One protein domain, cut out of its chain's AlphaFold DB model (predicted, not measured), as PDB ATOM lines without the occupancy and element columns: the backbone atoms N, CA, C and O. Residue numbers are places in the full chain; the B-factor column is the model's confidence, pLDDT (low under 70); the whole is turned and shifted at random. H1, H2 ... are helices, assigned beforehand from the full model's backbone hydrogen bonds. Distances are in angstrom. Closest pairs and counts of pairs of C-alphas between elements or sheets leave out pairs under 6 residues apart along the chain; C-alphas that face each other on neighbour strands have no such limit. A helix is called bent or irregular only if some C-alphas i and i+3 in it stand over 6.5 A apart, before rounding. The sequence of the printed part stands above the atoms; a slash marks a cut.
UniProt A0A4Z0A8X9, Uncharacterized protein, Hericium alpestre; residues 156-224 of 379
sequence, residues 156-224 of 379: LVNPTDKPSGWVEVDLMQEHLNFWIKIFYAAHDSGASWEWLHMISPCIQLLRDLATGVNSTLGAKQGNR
ATOM      1  N   LEU A 156     245.836 237.502 247.318       87.56
ATOM      2  CA  LEU A 156     245.262 237.086 246.048       87.56
ATOM      3  C   LEU A 156     243.856 236.538 246.266       87.56
ATOM      4  O   LEU A 156     243.607 235.768 247.193       87.56
ATOM      5  N   VAL A 157     242.957 236.891 245.360       85.25
ATOM      6  CA  VAL A 157     241.593 236.374 245.281       85.25
ATOM      7  C   VAL A 157     241.382 235.764 243.904       85.25
ATOM      8  O   VAL A 157     241.902 236.259 242.910       85.25
ATOM      9  N   ASN A 158     240.628 234.671 243.833       84.12
ATOM     10  CA  ASN A 158     240.245 234.064 242.566       84.12
ATOM     11  C   ASN A 158     238.746 234.279 242.321       84.12
ATOM     12  O   ASN A 158     237.942 233.439 242.725       84.12
ATOM     13  N   PRO A 159     238.345 235.387 241.672       74.25
ATOM     14  CA  PRO A 159     236.935 235.667 241.402       74.25
ATOM     15  C   PRO A 159     236.312 234.699 240.382       74.25
ATOM     16  O   PRO A 159     235.094 234.646 240.253       74.25
ATOM     17  N   THR A 160     237.135 233.949 239.645       69.50
ATOM     18  CA  THR A 160     236.712 233.126 238.496       69.50
ATOM     19  C   THR A 160     236.628 231.636 238.794       69.50
ATOM     20  O   THR A 160     236.145 230.874 237.961       69.50
ATOM     21  N   ASP A 161     237.172 231.223 239.940       75.75
ATOM     22  CA  ASP A 161     237.414 229.825 240.313       75.75
ATOM     23  C   ASP A 161     238.285 229.035 239.304       75.75
ATOM     24  O   ASP A 161     238.357 227.807 239.331       75.75
ATOM     25  N   LYS A 162     238.995 229.722 238.394       79.31
ATOM     26  CA  LYS A 162     239.896 229.091 237.414       79.31
ATOM     27  C   LYS A 162     241.298 228.915 237.994       79.31
ATOM     28  O   LYS A 162     241.765 229.808 238.698       79.31
ATOM     29  N   PRO A 163     242.035 227.838 237.665       76.81
ATOM     30  CA  PRO A 163     243.342 227.540 238.264       76.81
ATOM     31  C   PRO A 163     244.393 228.664 238.229       76.81
ATOM     32  O   PRO A 163     245.267 228.689 239.094       76.81
ATOM     33  N   SER A 164     244.316 229.608 237.287       74.69
ATOM     34  CA  SER A 164     245.188 230.796 237.271       74.69
ATOM     35  C   SER A 164     244.427 232.115 237.161       74.69
ATOM     36  O   SER A 164     244.984 233.113 236.721       74.69
ATOM     37  N   GLY A 165     243.170 232.139 237.599       73.31
ATOM     38  CA  GLY A 165     242.373 233.362 237.691       73.31
ATOM     39  C   GLY A 165     242.641 234.174 238.958       73.31
ATOM     40  O   GLY A 165     241.736 234.842 239.443       73.31
ATOM     41  N   TRP A 166     243.837 234.065 239.542       81.75
ATOM     42  CA  TRP A 166     244.208 234.794 240.754       81.75
ATOM     43  C   TRP A 166     244.529 236.246 240.416       81.75
ATOM     44  O   TRP A 166     245.308 236.515 239.505       81.75
ATOM     45  N   VAL A 167     243.945 237.163 241.175       80.94
ATOM     46  CA  VAL A 167     244.088 238.609 241.019       80.94
ATOM     47  C   VAL A 167     244.415 239.211 242.382       80.94
ATOM     48  O   VAL A 167     243.970 238.693 243.409       80.94
ATOM     49  N   GLU A 168     245.197 240.285 242.420       85.19
ATOM     50  CA  GLU A 168     245.463 241.016 243.657       85.19
ATOM     51  C   GLU A 168     244.164 241.574 244.258       85.19
ATOM     52  O   GLU A 168     243.324 242.139 243.555       85.19
ATOM     53  N   VAL A 169     243.995 241.441 245.578       84.19
ATOM     54  CA  VAL A 169     242.781 241.925 246.268       84.19
ATOM     55  C   VAL A 169     242.606 243.435 246.117       84.19
ATOM     56  O   VAL A 169     241.484 243.903 245.924       84.19
ATOM     57  N   ASP A 170     243.704 244.188 246.148       81.81
ATOM     58  CA  ASP A 170     243.685 245.634 245.915       81.81
ATOM     59  C   ASP A 170     243.206 245.964 244.495       81.81
ATOM     60  O   ASP A 170     242.309 246.782 244.320       81.81
ATOM     61  N   LEU A 171     243.677 245.221 243.486       81.06
ATOM     62  CA  LEU A 171     243.231 245.398 242.104       81.06
ATOM     63  C   LEU A 171     241.739 245.064 241.938       81.06
ATOM     64  O   LEU A 171     241.024 245.747 241.206       81.06
ATOM     65  N   MET A 172     241.228 244.055 242.653       82.25
ATOM     66  CA  MET A 172     239.787 243.781 242.704       82.25
ATOM     67  C   MET A 172     239.015 244.957 243.323       82.25
ATOM     68  O   MET A 172     237.953 245.328 242.817       82.25
ATOM     69  N   GLN A 173     239.533 245.556 244.397       84.19
ATOM     70  CA  GLN A 173     238.923 246.724 245.030       84.19
ATOM     71  C   GLN A 173     238.933 247.940 244.093       84.19
ATOM     72  O   GLN A 173     237.911 248.613 243.955       84.19
ATOM     73  N   GLU A 174     240.049 248.206 243.412       84.12
ATOM     74  CA  GLU A 174     240.157 249.260 242.402       84.12
ATOM     75  C   GLU A 174     239.169 249.048 241.253       84.12
ATOM     76  O   GLU A 174     238.484 249.989 240.847       84.12
ATOM     77  N   HIS A 175     239.025 247.808 240.782       81.00
ATOM     78  CA  HIS A 175     238.052 247.460 239.750       81.00
ATOM     79  C   HIS A 175     236.619 247.758 240.199       81.00
ATOM     80  O   HIS A 175     235.856 248.381 239.465       81.00
ATOM     81  N   LEU A 176     236.241 247.379 241.423       82.50
ATOM     82  CA  LEU A 176     234.916 247.704 241.969       82.50
ATOM     83  C   LEU A 176     234.715 249.219 242.116       82.50
ATOM     84  O   LEU A 176     233.667 249.736 241.728       82.50
ATOM     85  N   ASN A 177     235.729 249.942 242.597       84.06
ATOM     86  CA  ASN A 177     235.702 251.401 242.701       84.06
ATOM     87  C   ASN A 177     235.508 252.073 241.339       84.06
ATOM     88  O   ASN A 177     234.782 253.061 241.234       84.06
ATOM     89  N   PHE A 178     236.133 251.540 240.294       83.06
ATOM     90  CA  PHE A 178     235.958 252.022 238.932       83.06
ATOM     91  C   PHE A 178     234.497 251.897 238.470       83.06
ATOM     92  O   PHE A 178     233.921 252.881 238.007       83.06
ATOM     93  N   TRP A 179     233.855 250.739 238.669       81.81
ATOM     94  CA  TRP A 179     232.439 250.556 238.313       81.81
ATOM     95  C   TRP A 179     231.519 251.521 239.058       81.81
ATOM     96  O   TRP A 179     230.595 252.071 238.457       81.81
ATOM     97  N   ILE A 180     231.788 251.765 240.342       83.75
ATOM     98  CA  ILE A 180     231.047 252.750 241.140       83.75
ATOM     99  C   ILE A 180     231.193 254.145 240.542       83.75
ATOM    100  O   ILE A 180     230.201 254.849 240.394       83.75
ATOM    101  N   LYS A 181     232.419 254.552 240.208       81.31
ATOM    102  CA  LYS A 181     232.716 255.924 239.779       81.31
ATOM    103  C   LYS A 181     232.293 256.227 238.347       81.31
ATOM    104  O   LYS A 181     231.971 257.373 238.062       81.31
ATOM    105  N   ILE A 182     232.335 255.240 237.456       80.00
ATOM    106  CA  ILE A 182     232.129 255.468 236.020       80.00
ATOM    107  C   ILE A 182     230.730 255.052 235.569       80.00
ATOM    108  O   ILE A 182     230.070 255.805 234.863       80.00
ATOM    109  N   PHE A 183     230.256 253.880 235.988       78.19
ATOM    110  CA  PHE A 183     229.008 253.310 235.465       78.19
ATOM    111  C   PHE A 183     227.823 253.517 236.400       78.19
ATOM    112  O   PHE A 183     226.709 253.774 235.950       78.19
ATOM    113  N   TYR A 184     228.058 253.390 237.704       81.88
ATOM    114  CA  TYR A 184     227.006 253.428 238.718       81.88
ATOM    115  C   TYR A 184     227.021 254.703 239.563       81.88
ATOM    116  O   TYR A 184     226.346 254.776 240.597       81.88
ATOM    117  N   ALA A 185     227.765 255.715 239.113       77.12
ATOM    118  CA  ALA A 185     227.777 257.016 239.748       77.12
ATOM    119  C   ALA A 185     226.371 257.610 239.662       77.12
ATOM    120  O   ALA A 185     225.790 257.759 238.581       77.12
ATOM    121  N   ALA A 186     225.796 257.932 240.819       73.94
ATOM    122  CA  ALA A 186     224.577 258.711 240.822       73.94
ATOM    123  C   ALA A 186     224.896 260.137 240.367       73.94
ATOM    124  O   ALA A 186     225.942 260.693 240.691       73.94
ATOM    125  N   HIS A 187     223.997 260.701 239.571       72.38
ATOM    126  CA  HIS A 187     224.182 262.022 238.994       72.38
ATOM    127  C   HIS A 187     223.622 263.087 239.943       72.38
ATOM    128  O   HIS A 187     222.511 262.931 240.461       72.38
ATOM    129  N   ASP A 188     224.368 264.184 240.108       67.62
ATOM    130  CA  ASP A 188     223.934 265.396 240.818       67.62
ATOM    131  C   ASP A 188     223.439 265.067 242.252       67.62
ATOM    132  O   ASP A 188     224.025 264.231 242.939       67.62
ATOM    133  N   SER A 189     222.337 265.666 242.705       67.50
ATOM    134  CA  SER A 189     221.675 265.418 244.003       67.50
ATOM    135  C   SER A 189     221.350 263.954 244.371       67.50
ATOM    136  O   SER A 189     220.915 263.698 245.494       67.50
ATOM    137  N   GLY A 190     221.532 262.991 243.460       67.12
ATOM    138  CA  GLY A 190     221.393 261.559 243.739       67.12
ATOM    139  C   GLY A 190     222.650 260.891 244.309       67.12
ATOM    140  O   GLY A 190     222.565 259.750 244.766       67.12
ATOM    141  N   ALA A 191     223.809 261.560 244.275       74.31
ATOM    142  CA  ALA A 191     225.075 261.053 244.806       74.31
ATOM    143  C   ALA A 191     225.098 261.106 246.341       74.31
ATOM    144  O   ALA A 191     225.724 261.973 246.941       74.31
ATOM    145  N   SER A 192     224.384 260.176 246.979       81.88
ATOM    146  CA  SER A 192     224.322 260.060 248.437       81.88
ATOM    147  C   SER A 192     225.077 258.831 248.954       81.88
ATOM    148  O   SER A 192     225.272 257.839 248.241       81.88
ATOM    149  N   TRP A 193     225.481 258.862 250.225       82.69
ATOM    150  CA  TRP A 193     226.090 257.706 250.890       82.69
ATOM    151  C   TRP A 193     225.146 256.498 250.923       82.69
ATOM    152  O   TRP A 193     225.590 255.358 250.789       82.69
ATOM    153  N   GLU A 194     223.838 256.737 251.033       87.25
ATOM    154  CA  GLU A 194     222.806 255.701 250.966       87.25
ATOM    155  C   GLU A 194     222.757 255.038 249.588       87.25
ATOM    156  O   GLU A 194     222.611 253.817 249.503       87.25
ATOM    157  N   TRP A 195     222.922 255.816 248.513       85.19
ATOM    158  CA  TRP A 195     223.035 255.268 247.162       85.19
ATOM    159  C   TRP A 195     224.277 254.387 247.024       85.19
ATOM    160  O   TRP A 195     224.164 253.242 246.582       85.19
ATOM    161  N   LEU A 196     225.445 254.877 247.457       84.25
ATOM    162  CA  LEU A 196     226.698 254.115 247.415       84.25
ATOM    163  C   LEU A 196     226.602 252.811 248.209       84.25
ATOM    164  O   LEU A 196     227.010 251.753 247.721       84.25
ATOM    165  N   HIS A 197     226.027 252.871 249.409       85.50
ATOM    166  CA  HIS A 197     225.800 251.702 250.252       85.50
ATOM    167  C   HIS A 197     224.882 250.674 249.582       85.50
ATOM    168  O   HIS A 197     225.108 249.472 249.709       85.50
ATOM    169  N   MET A 198     223.864 251.137 248.853       87.75
ATOM    170  CA  MET A 198     222.930 250.274 248.139       87.75
ATOM    171  C   MET A 198     223.565 249.643 246.894       87.75
ATOM    172  O   MET A 198     223.426 248.439 246.687       87.75
ATOM    173  N   ILE A 199     224.284 250.424 246.086       86.25
ATOM    174  CA  ILE A 199     224.757 249.974 244.773       86.25
ATOM    175  C   ILE A 199     226.028 249.121 244.850       86.25
ATOM    176  O   ILE A 199     226.155 248.150 244.103       86.25
ATOM    177  N   SER A 200     226.939 249.422 245.783       85.75
ATOM    178  CA  SER A 200     228.230 248.730 245.927       85.75
ATOM    179  C   SER A 200     228.123 247.202 246.062       85.75
ATOM    180  O   SER A 200     228.793 246.495 245.306       85.75
ATOM    181  N   PRO A 201     227.269 246.636 246.943       87.44
ATOM    182  CA  PRO A 201     227.117 245.183 247.046       87.44
ATOM    183  C   PRO A 201     226.421 244.554 245.828       87.44
ATOM    184  O   PRO A 201     226.491 243.340 245.641       87.44
ATOM    185  N   CYS A 202     225.751 245.352 244.990       88.00
ATOM    186  CA  CYS A 202     225.016 244.879 243.819       88.00
ATOM    187  C   CYS A 202     225.851 244.854 242.529       88.00
ATOM    188  O   CYS A 202     225.402 244.256 241.552       88.00
ATOM    189  N   ILE A 203     227.053 245.447 242.508       84.50
ATOM    190  CA  ILE A 203     227.872 245.608 241.290       84.50
ATOM    191  C   ILE A 203     228.060 244.290 240.544       84.50
ATOM    192  O   ILE A 203     227.858 244.244 239.332       84.50
ATOM    193  N   GLN A 204     228.416 243.209 241.243       81.62
ATOM    194  CA  GLN A 204     228.676 241.931 240.579       81.62
ATOM    195  C   GLN A 204     227.414 241.364 239.915       81.62
ATOM    196  O   GLN A 204     227.462 240.960 238.760       81.62
ATOM    197  N   LEU A 205     226.264 241.429 240.597       85.81
ATOM    198  CA  LEU A 205     224.981 240.983 240.045       85.81
ATOM    199  C   LEU A 205     224.576 241.798 238.813       85.81
ATOM    200  O   LEU A 205     224.069 241.243 237.840       85.81
ATOM    201  N   LEU A 206     224.802 243.111 238.847       85.94
ATOM    202  CA  LEU A 206     224.500 243.992 237.721       85.94
ATOM    203  C   LEU A 206     225.416 243.710 236.523       85.94
ATOM    204  O   LEU A 206     224.948 243.705 235.386       85.94
ATOM    205  N   ARG A 207     226.696 243.401 236.769       84.06
ATOM    206  CA  ARG A 207     227.648 242.988 235.725       84.06
ATOM    207  C   ARG A 207     227.268 241.651 235.092       84.06
ATOM    208  O   ARG A 207     227.296 241.532 233.866       84.06
ATOM    209  N   ASP A 208     226.876 240.670 235.898       83.31
ATOM    210  CA  ASP A 208     226.431 239.364 235.401       83.31
ATOM    211  C   ASP A 208     225.158 239.512 234.552       83.31
ATOM    212  O   ASP A 208     225.040 238.914 233.480       83.31
ATOM    213  N   LEU A 209     224.231 240.374 234.985       86.56
ATOM    214  CA  LEU A 209     223.023 240.703 234.232       86.56
ATOM    215  C   LEU A 209     223.352 241.376 232.894       86.56
ATOM    216  O   LEU A 209     222.843 240.941 231.861       86.56
ATOM    217  N   ALA A 210     224.211 242.398 232.897       83.12
ATOM    218  CA  ALA A 210     224.645 243.090 231.683       83.12
ATOM    219  C   ALA A 210     225.323 242.125 230.697       83.12
ATOM    220  O   ALA A 210     224.998 242.112 229.510       83.12
ATOM    221  N   THR A 211     226.183 241.236 231.199       80.00
ATOM    222  CA  THR A 211     226.819 240.178 230.399       80.00
ATOM    223  C   THR A 211     225.782 239.221 229.805       80.00
ATOM    224  O   THR A 211     225.860 238.875 228.624       80.00
ATOM    225  N   GLY A 212     224.766 238.833 230.583       82.62
ATOM    226  CA  GLY A 212     223.653 238.005 230.116       82.62
ATOM    227  C   GLY A 212     222.858 238.670 228.990       82.62
ATOM    228  O   GLY A 212     222.610 238.047 227.952       82.62
ATOM    229  N   VAL A 213     222.525 239.952 229.148       84.62
ATOM    230  CA  VAL A 213     221.841 240.751 228.122       84.62
ATOM    231  C   VAL A 213     222.692 240.850 226.855       84.62
ATOM    232  O   VAL A 213     222.208 240.510 225.777       84.62
ATOM    233  N   ASN A 214     223.975 241.199 226.976       81.06
ATOM    234  CA  ASN A 214     224.889 241.314 225.837       81.06
ATOM    235  C   ASN A 214     225.081 239.983 225.098       81.06
ATOM    236  O   ASN A 214     225.115 239.966 223.867       81.06
ATOM    237  N   SER A 215     225.139 238.859 225.821       78.44
ATOM    238  CA  SER A 215     225.222 237.526 225.208       78.44
ATOM    239  C   SER A 215     223.949 237.136 224.450       78.44
ATOM    240  O   SER A 215     224.021 236.452 223.433       78.44
ATOM    241  N   THR A 216     222.790 237.609 224.916       85.06
ATOM    242  CA  THR A 216     221.489 237.345 224.286       85.06
ATOM    243  C   THR A 216     221.271 238.226 223.057       85.06
ATOM    244  O   THR A 216     220.716 237.765 222.062       85.06
ATOM    245  N   LEU A 217     221.702 239.489 223.119       84.25
ATOM    246  CA  LEU A 217     221.500 240.477 222.057       84.25
ATOM    247  C   LEU A 217     222.628 240.497 221.012       84.25
ATOM    248  O   LEU A 217     222.477 241.137 219.976       84.25
ATOM    249  N   GLY A 218     223.736 239.786 221.248       68.50
ATOM    250  CA  GLY A 218     224.836 239.648 220.288       68.50
ATOM    251  C   GLY A 218     225.751 240.872 220.183       68.50
ATOM    252  O   GLY A 218     226.481 240.997 219.207       68.50
ATOM    253  N   ALA A 219     225.734 241.761 221.178       65.38
ATOM    254  CA  ALA A 219     226.461 243.032 221.156       65.38
ATOM    255  C   ALA A 219     227.873 242.964 221.774       65.38
ATOM    256  O   ALA A 219     228.466 244.003 222.040       65.38
ATOM    257  N   LYS A 220     228.424 241.768 222.048       59.22
ATOM    258  CA  LYS A 220     229.748 241.656 222.684       59.22
ATOM    259  C   LYS A 220     230.840 242.103 221.701       59.22
ATOM    260  O   LYS A 220     231.274 241.319 220.857       59.22
ATOM    261  N   GLN A 221     231.291 243.350 221.830       57.94
ATOM    262  CA  GLN A 221     232.543 243.813 221.236       57.94
ATOM    263  C   GLN A 221     233.695 243.025 221.887       57.94
ATOM    264  O   GLN A 221     233.658 242.708 223.077       57.94
ATOM    265  N   GLY A 222     234.664 242.567 221.093       53.22
ATOM    266  CA  GLY A 222     235.721 241.686 221.592       53.22
ATOM    267  C   GLY A 222     236.641 242.389 222.597       53.22
ATOM    268  O   GLY A 222     237.119 243.480 222.330       53.22
ATOM    269  N   ASN A 223     236.982 241.720 223.703       53.44
ATOM    270  CA  ASN A 223     237.870 242.242 224.762       53.44
ATOM    271  C   ASN A 223     239.372 242.049 224.476       53.44
ATOM    272  O   ASN A 223     240.203 242.048 225.384       53.44
ATOM    273  N   ARG A 224     239.735 241.804 223.214       47.69
ATOM    274  CA  ARG A 224     241.112 241.512 222.811       47.69
ATOM    275  C   ARG A 224     241.646 242.656 221.972       47.69
ATOM    276  O   ARG A 224     241.398 242.714 220.773       47.69
TER     277      ARG A 224
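AT A GLANCE: This is residues 156 to 224 of the 379 residues of an uncharacterized protein of Hericium alpestre (UniProt A0A4Z0A8X9). What is the shape? A loop, residues 156 to 168, folds back on itself before H1, which packs on the first arm of bent helix H2; the second arm turns away. What makes it? The 69 printed residues include two named helices, H1 then H2, and no named strand: all helix, loose, radius of gyration of the C-alphas 14.3 A, spans 42 by 34 by 19 A.

IN THESE COORDINATES: Where is H1? It holds residues 169 to 182, 20.0 A long, from C-alpha (242.781, 241.925, 246.268). And H2? Residues 193 to 217, one helix by its hydrogen bonds, are bent: C-alphas 201 and 204 are 7.4 A apart. Arm H2a, residues 193 to 201, is irregular, C-alphas 198 and 201 being 6.7 A apart; H2b, residues 204 to 217, is 19.9 A long and ends at C-alpha 217 (221.500, 240.477, 222.057).

HOW THE PARTS SIT: What touches? H1 touches H2a with residues 176 to 180 alone, opposite ways at a steep tilt of 54 degrees; the closest C-alphas, of Ile 180 and Ser 200, are 6.9 A apart. And H2b? It is apart from H1, at a steep tilt of 62 degrees to H2a. Are backbones complete? Every O i to N i+4 pair is within hydrogen-bond range in H1 and H2b, 4 of 5 in H2a.

THE WHOLE: How far does it reach? The C-alphas farthest apart, of Pro 163 and Ser 189, are 44.0 A apart. Where is confidence low? Residues 160, 188 to 190 and 218 to 224 are under 70; the printed part has no cut.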